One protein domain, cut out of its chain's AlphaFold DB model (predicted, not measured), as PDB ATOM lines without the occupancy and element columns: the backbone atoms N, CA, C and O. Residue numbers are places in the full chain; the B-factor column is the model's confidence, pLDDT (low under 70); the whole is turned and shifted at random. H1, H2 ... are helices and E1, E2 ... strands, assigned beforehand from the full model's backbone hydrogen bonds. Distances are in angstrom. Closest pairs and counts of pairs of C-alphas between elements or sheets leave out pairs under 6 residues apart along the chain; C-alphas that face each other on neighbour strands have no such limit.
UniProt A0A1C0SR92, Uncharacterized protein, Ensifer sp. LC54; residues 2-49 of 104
ATOM      1  N   LEU A   2      82.237 102.351 124.394       73.62
ATOM      2  CA  LEU A   2      82.010 103.036 123.102       73.62
ATOM      3  C   LEU A   2      82.034 102.121 121.860       73.62
ATOM      4  O   LEU A   2      81.388 102.429 120.865       73.62
ATOM      5  N   SER A   3      82.780 101.012 121.895       73.06
ATOM      6  CA  SER A   3      82.881 100.086 120.756       73.06
ATOM      7  C   SER A   3      81.549  99.388 120.445       73.06
ATOM      8  O   SER A   3      81.128  99.351 119.293       73.06
ATOM      9  N   ALA A   4      80.836  98.929 121.481       77.56
ATOM     10  CA  ALA A   4      79.528  98.292 121.330       77.56
ATOM     11  C   ALA A   4      78.481  99.277 120.790       77.56
ATOM     12  O   ALA A   4      77.740  98.950 119.869       77.56
ATOM     13  N   LEU A   5      78.492 100.518 121.290       80.12
ATOM     14  CA  LEU A   5      77.604 101.575 120.805       80.12
ATOM     15  C   LEU A   5      77.850 101.887 119.320       80.12
ATOM     16  O   LEU A   5      76.909 101.972 118.537       80.12
ATOM     17  N   ARG A   6      79.119 101.998 118.905       79.31
ATOM     18  CA  ARG A   6      79.482 102.216 117.494       79.31
ATOM     19  C   ARG A   6      79.053 101.058 116.597       79.31
ATOM     20  O   ARG A   6      78.693 101.291 115.447       79.31
ATOM     21  N   LEU A   7      79.088  99.830 117.107       86.81
ATOM     22  CA  LEU A   7      78.665  98.646 116.368       86.81
ATOM     23  C   LEU A   7      77.144  98.627 116.168       86.81
ATOM     24  O   LEU A   7      76.689  98.405 115.052       86.81
ATOM     25  N   ILE A   8      76.377  98.970 117.207       84.25
ATOM     26  CA  ILE A   8      74.916  99.114 117.132       84.25
ATOM     27  C   ILE A   8      74.531 100.206 116.128       84.25
ATOM     28  O   ILE A   8      73.712  99.961 115.249       84.25
ATOM     29  N   ILE A   9      75.169 101.379 116.194       84.25
ATOM     30  CA  ILE A   9      74.901 102.488 115.263       84.25
ATOM     31  C   ILE A   9      75.169 102.063 113.814       84.25
ATOM     32  O   ILE A   9      74.342 102.303 112.937       84.25
ATOM     33  N   ARG A  10      76.298 101.393 113.551       84.38
ATOM     34  CA  ARG A  10      76.616 100.886 112.206       84.38
ATOM     35  C   ARG A  10      75.622  99.830 111.738       84.38
ATOM     36  O   ARG A  10      75.284  99.809 110.559       84.38
ATOM     37  N   HIS A  11      75.157  98.973 112.641       85.94
ATOM     38  CA  HIS A  11      74.200  97.927 112.310       85.94
ATOM     39  C   HIS A  11      72.829  98.508 111.947       85.94
ATOM     40  O   HIS A  11      72.281  98.166 110.903       85.94
ATOM     41  N   VAL A  12      72.332  99.461 112.740       84.50
ATOM     42  CA  VAL A  12      71.079 100.179 112.462       84.50
ATOM     43  C   VAL A  12      71.181 100.980 111.164       84.50
ATOM     44  O   VAL A  12      70.267 100.932 110.348       84.50
ATOM     45  N   LEU A  13      72.306 101.660 110.923       82.88
ATOM     46  CA  LEU A  13      72.520 102.418 109.688       82.88
ATOM     47  C   LEU A  13      72.568 101.512 108.448       82.88
ATOM     48  O   LEU A  13      72.030 101.874 107.404       82.88
ATOM     49  N   SER A  14      73.192 100.337 108.559       81.88
ATOM     50  CA  SER A  14      73.224  99.334 107.489       81.88
ATOM     51  C   SER A  14      71.825  98.784 107.196       81.88
ATOM     52  O   SER A  14      71.407  98.734 106.044       81.88
ATOM     53  N   ALA A  15      71.060  98.454 108.239       78.06
ATOM     54  CA  ALA A  15      69.684  97.985 108.095       78.06
ATOM     55  C   ALA A  15      68.770  99.054 107.474       78.06
ATOM     56  O   ALA A  15      67.999  98.746 106.572       78.06
ATOM     57  N   ALA A  16      68.899 100.314 107.901       77.31
ATOM     58  CA  ALA A  16      68.151 101.435 107.335       77.31
ATOM     59  C   ALA A  16      68.520 101.694 105.868       77.31
ATOM     60  O   ALA A  16      67.635 101.940 105.055       77.31
ATOM     61  N   ARG A  17      69.807 101.588 105.509       73.88
ATOM     62  CA  ARG A  17      70.252 101.656 104.111       73.88
ATOM     63  C   ARG A  17      69.657 100.536 103.276       73.88
ATOM     64  O   ARG A  17      69.091 100.836 102.242       73.88
ATOM     65  N   ASN A  18      69.703  99.293 103.743       68.25
ATOM     66  CA  ASN A  18      69.117  98.161 103.022       68.25
ATOM     67  C   ASN A  18      67.591  98.284 102.889       68.25
ATOM     68  O   ASN A  18      67.034  97.877 101.878       68.25
ATOM     69  N   ALA A  19      66.912  98.856 103.887       66.44
ATOM     70  CA  ALA A  19      65.477  99.129 103.830       66.44
ATOM     71  C   ALA A  19      65.123 100.312 102.909       66.44
ATOM     72  O   ALA A  19      64.026 100.344 102.367       66.44
ATOM     73  N   ALA A  20      66.033 101.271 102.726       63.25
ATOM     74  CA  ALA A  20      65.873 102.372 101.777       63.25
ATOM     75  C   ALA A  20      66.243 101.962 100.336       63.25
ATOM     76  O   ALA A  20      65.582 102.398  99.400       63.25
ATOM     77  N   ASP A  21      67.259 101.104 100.170       59.25
ATOM     78  CA  ASP A  21      67.641 100.463  98.897       59.25
ATOM     79  C   ASP A  21      66.631  99.404  98.461       59.25
ATOM     80  O   ASP A  21      66.471  99.150  97.264       59.25
ATOM     81  N   ALA A  22      65.875  98.846  99.412       56.91
ATOM     82  CA  ALA A  22      64.553  98.289  99.169       56.91
ATOM     83  C   ALA A  22      63.601  99.433  98.800       56.91
ATOM     84  O   ALA A  22      62.633  99.722  99.499       56.91
ATOM     85  N   THR A  23      63.950 100.088  97.693       53.50
ATOM     86  CA  THR A  23      63.175 100.988  96.865       53.50
ATOM     87  C   THR A  23      61.748 100.515  96.978       53.50
ATOM     88  O   THR A  23      61.393  99.472  96.423       53.50
ATOM     89  N   THR A  24      61.003 101.216  97.833       54.78
ATOM     90  CA  THR A  24      59.612 100.954  98.168       54.78
ATOM     91  C   THR A  24      58.936 100.498  96.907       54.78
ATOM     92  O   THR A  24      58.900 101.255  95.937       54.78
ATOM     93  N   THR A  25      58.548  99.228  96.921       56.12
ATOM     94  CA  THR A  25      58.020  98.466  95.805       56.12
ATOM     95  C   THR A  25      57.060  99.345  95.026       56.12
ATOM     96  O   THR A  25      55.883  99.465  95.345       56.12
ATOM     97  N   ILE A  26      57.572  99.963  93.962       54.84
ATOM     98  CA  ILE A  26      56.744 100.624  92.958       54.84
ATOM     99  C   ILE A  26      55.736  99.591  92.426       54.84
ATOM    100  O   ILE A  26      54.660  99.960  91.986       54.84
ATOM    101  N   ASP A  27      56.042  98.298  92.571       56.53
ATOM    102  CA  ASP A  27      55.207  97.126  92.318       56.53
ATOM    103  C   ASP A  27      54.063  96.864  93.330       56.53
ATOM    104  O   ASP A  27      53.235  95.990  93.111       56.53
ATOM    105  N   ALA A  28      53.952  97.609  94.438       67.44
ATOM    106  CA  ALA A  28      52.861  97.406  95.404       67.44
ATOM    107  C   ALA A  28      51.480  97.807  94.856       67.44
ATOM    108  O   ALA A  28      50.455  97.379  95.386       67.44
ATOM    109  N   PHE A  29      51.446  98.639  93.811       73.75
ATOM    110  CA  PHE A  29      50.206  99.153  93.241       73.75
ATOM    111  C   PHE A  29      49.789  98.369  92.003       73.75
ATOM    112  O   PHE A  29      50.529  98.269  91.017       73.75
ATOM    113  N   SER A  30      48.558  97.870  92.031       83.00
ATOM    114  CA  SER A  30      47.909  97.300  90.852       83.00
ATOM    115  C   SER A  30      47.709  98.376  89.779       83.00
ATOM    116  O   SER A  30      47.427  99.529  90.098       83.00
ATOM    117  N   GLU A  31      47.787  98.001  88.500       82.06
ATOM    118  CA  GLU A  31      47.506  98.908  87.373       82.06
ATOM    119  C   GLU A  31      46.110  99.549  87.485       82.06
ATOM    120  O   GLU A  31      45.925 100.702  87.110       82.06
ATOM    121  N   PHE A  32      45.131  98.845  88.067       80.38
ATOM    122  CA  PHE A  32      43.805  99.410  88.332       80.38
ATOM    123  C   PHE A  32      43.855 100.563  89.342       80.38
ATOM    124  O   PHE A  32      43.270 101.611  89.101       80.38
ATOM    125  N   GLN A  33      44.620 100.406  90.425       82.31
ATOM    126  CA  GLN A  33      44.785 101.451  91.441       82.31
ATOM    127  C   GLN A  33      45.548 102.658  90.894       82.31
ATOM    128  O   GLN A  33      45.272 103.784  91.289       82.31
ATOM    129  N   LEU A  34      46.496 102.432  89.979       84.19
ATOM    130  CA  LEU A  34      47.194 103.519  89.294       84.19
ATOM    131  C   LEU A  34      46.249 104.298  88.382       84.19
ATOM    132  O   LEU A  34      46.266 105.526  88.400       84.19
ATOM    133  N   ARG A  35      45.376 103.604  87.648       81.56
ATOM    134  CA  ARG A  35      44.385 104.247  86.776       81.56
ATOM    135  C   ARG A  35      43.401 105.117  87.543       81.56
ATOM    136  O   ARG A  35      43.086 106.198  87.057       81.56
ATOM    137  N   ASP A  36      42.981 104.693  88.731       82.12
ATOM    138  CA  ASP A  36      42.066 105.471  89.579       82.12
ATOM    139  C   ASP A  36      42.641 106.843  89.973       82.12
ATOM    140  O   ASP A  36      41.895 107.800  90.166       82.12
ATOM    141  N   ILE A  37      43.970 106.960  90.049       80.00
ATOM    142  CA  ILE A  37      44.684 108.212  90.351       80.00
ATOM    143  C   ILE A  37      45.308 108.868  89.106       80.00
ATOM    144  O   ILE A  37      46.138 109.768  89.232       80.00
ATOM    145  N   GLY A  38      44.935 108.429  87.901       80.69
ATOM    146  CA  GLY A  38      45.433 108.994  86.641       80.69
ATOM    147  C   GLY A  38      46.901 108.670  86.334       80.69
ATOM    148  O   GLY A  38      47.548 109.372  85.553       80.69
ATOM    149  N   LEU A  39      47.446 107.614  86.936       86.00
ATOM    150  CA  LEU A  39      48.782 107.092  86.665       86.00
ATOM    151  C   LEU A  39      48.715 105.821  85.805       86.00
ATOM    152  O   LEU A  39      47.698 105.136  85.721       86.00
ATOM    153  N   THR A  40      49.822 105.495  85.151       85.62
ATOM    154  CA  THR A  40      50.009 104.252  84.397       85.62
ATOM    155  C   THR A  40      51.451 103.781  84.541       85.62
ATOM    156  O   THR A  40      52.355 104.600  84.739       85.62
ATOM    157  N   ARG A  41      51.665 102.467  84.474       85.62
ATOM    158  CA  ARG A  41      53.001 101.870  84.529       85.62
ATOM    159  C   ARG A  41      53.522 101.573  83.123       85.62
ATOM    160  O   ARG A  41      52.831 100.946  82.323       85.62
ATOM    161  N   ASP A  42      54.746 102.000  82.837       82.81
ATOM    162  CA  ASP A  42      55.511 101.616  81.651       82.81
ATOM    163  C   ASP A  42      56.762 100.804  82.036       82.81
ATOM    164  O   ASP A  42      56.949 100.427  83.194       82.81
ATOM    165  N   ASN A  43      57.603 100.482  81.048       77.75
ATOM    166  CA  ASN A  43      58.815  99.684  81.258       77.75
ATOM    167  C   ASN A  43      59.883 100.410  82.099       77.75
ATOM    168  O   ASN A  43      60.843  99.772  82.526       77.75
ATOM    169  N   GLU A  44      59.741 101.722  82.305       77.00
ATOM    170  CA  GLU A  44      60.704 102.569  83.013       77.00
ATOM    171  C   GLU A  44      60.199 102.981  84.408       77.00
ATOM    172  O   GLU A  44      61.005 103.299  85.282       77.00
ATOM    173  N   GLY A  45      58.885 102.938  84.661       81.12
ATOM    174  CA  GLY A  45      58.308 103.208  85.975       81.12
ATOM    175  C   GLY A  45      56.818 103.550  85.951       81.12
ATOM    176  O   GLY A  45      56.055 103.086  85.110       81.12
ATOM    177  N   ILE A  46      56.377 104.345  86.930       81.94
ATOM    178  CA  ILE A  46      55.009 104.879  86.995       81.94
ATOM    179  C   ILE A  46      55.033 106.336  86.549       81.94
ATOM    180  O   ILE A  46      55.813 107.137  87.064       81.94
ATOM    181  N   ARG A  47      54.133 106.697  85.638       80.00
ATOM    182  CA  ARG A  47      53.992 108.054  85.104       80.00
ATOM    183  C   ARG A  47      52.534 108.475  85.012       80.00
ATOM    184  O   ARG A  47      51.631 107.644  85.019       80.00
ATOM    185  N   ALA A  48      52.306 109.778  84.878       81.88
ATOM    186  CA  ALA A  48      50.979 110.304  84.579       81.88
ATOM    187  C   ALA A  48      50.479 109.781  83.225       81.88
ATOM    188  O   ALA A  48      51.234 109.719  82.244       81.88
ATOM    189  N   ARG A  49      49.199 109.409  83.172       76.06
ATOM    190  CA  ARG A  49      48.546 108.932  81.958       76.06
ATOM    191  C   ARG A  49      48.400 110.084  80.961       76.06
ATOM    192  O   ARG A  49      47.789 111.107  81.252       76.06
TER     193      ARG A  49
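AT A GLANCE: This is residues 2 to 49 of the 104 residues of an uncharacterized protein of Ensifer sp. LC54 (UniProt A0A1C0SR92). A small head, made of the strand hairpin E1 and E2 with the short helix H2 packed on E1, ends a long arm in which helix H1 sticks out alone. Residues 2 to 25 stand free and make most of the length. The printed part has 48 residues, in the order H1, H2, E1, E2, with an antiparallel sheet; it is mostly helix and extended, with a radius of gyration of the C-alphas of 17.8 A and spans of 53 by 18 by 12 A.

IN THESE COORDINATES: E1 is residues 39 to 41 and E2 residues 46 to 48, where C-alpha 48 is at (50.979, 110.304, 84.579). H2 is residues 31 to 36, 8.8 A long. H1, residues 2 to 21, runs 28.3 A from C-alpha 2 at (82.010, 103.036, 123.102).

HOW THE PARTS SIT: E1 and E2 form an antiparallel hairpin at 143 degrees, with N 40 and O 47 within hydrogen-bond range at 2.8 A. H2 and E1 have 4 pairs of C-alphas within 8 A, the closest being those of Leu 34 and Thr 40, 5.7 A apart, and their centres are 7.1 A apart. H2 and E2 are near each other, with 5 pairs of C-alphas within 10 A. H1 is apart from H2, E1 and E2. In H1 and H2 every O i to N i+4 pair is within hydrogen-bond range.

THE WHOLE: The C-alphas of Leu 2 and Arg 49, the two farthest apart, are 53.4 A from each other. The printed part has no cut and no long link. Residues 18 to 28 have pLDDT under 70.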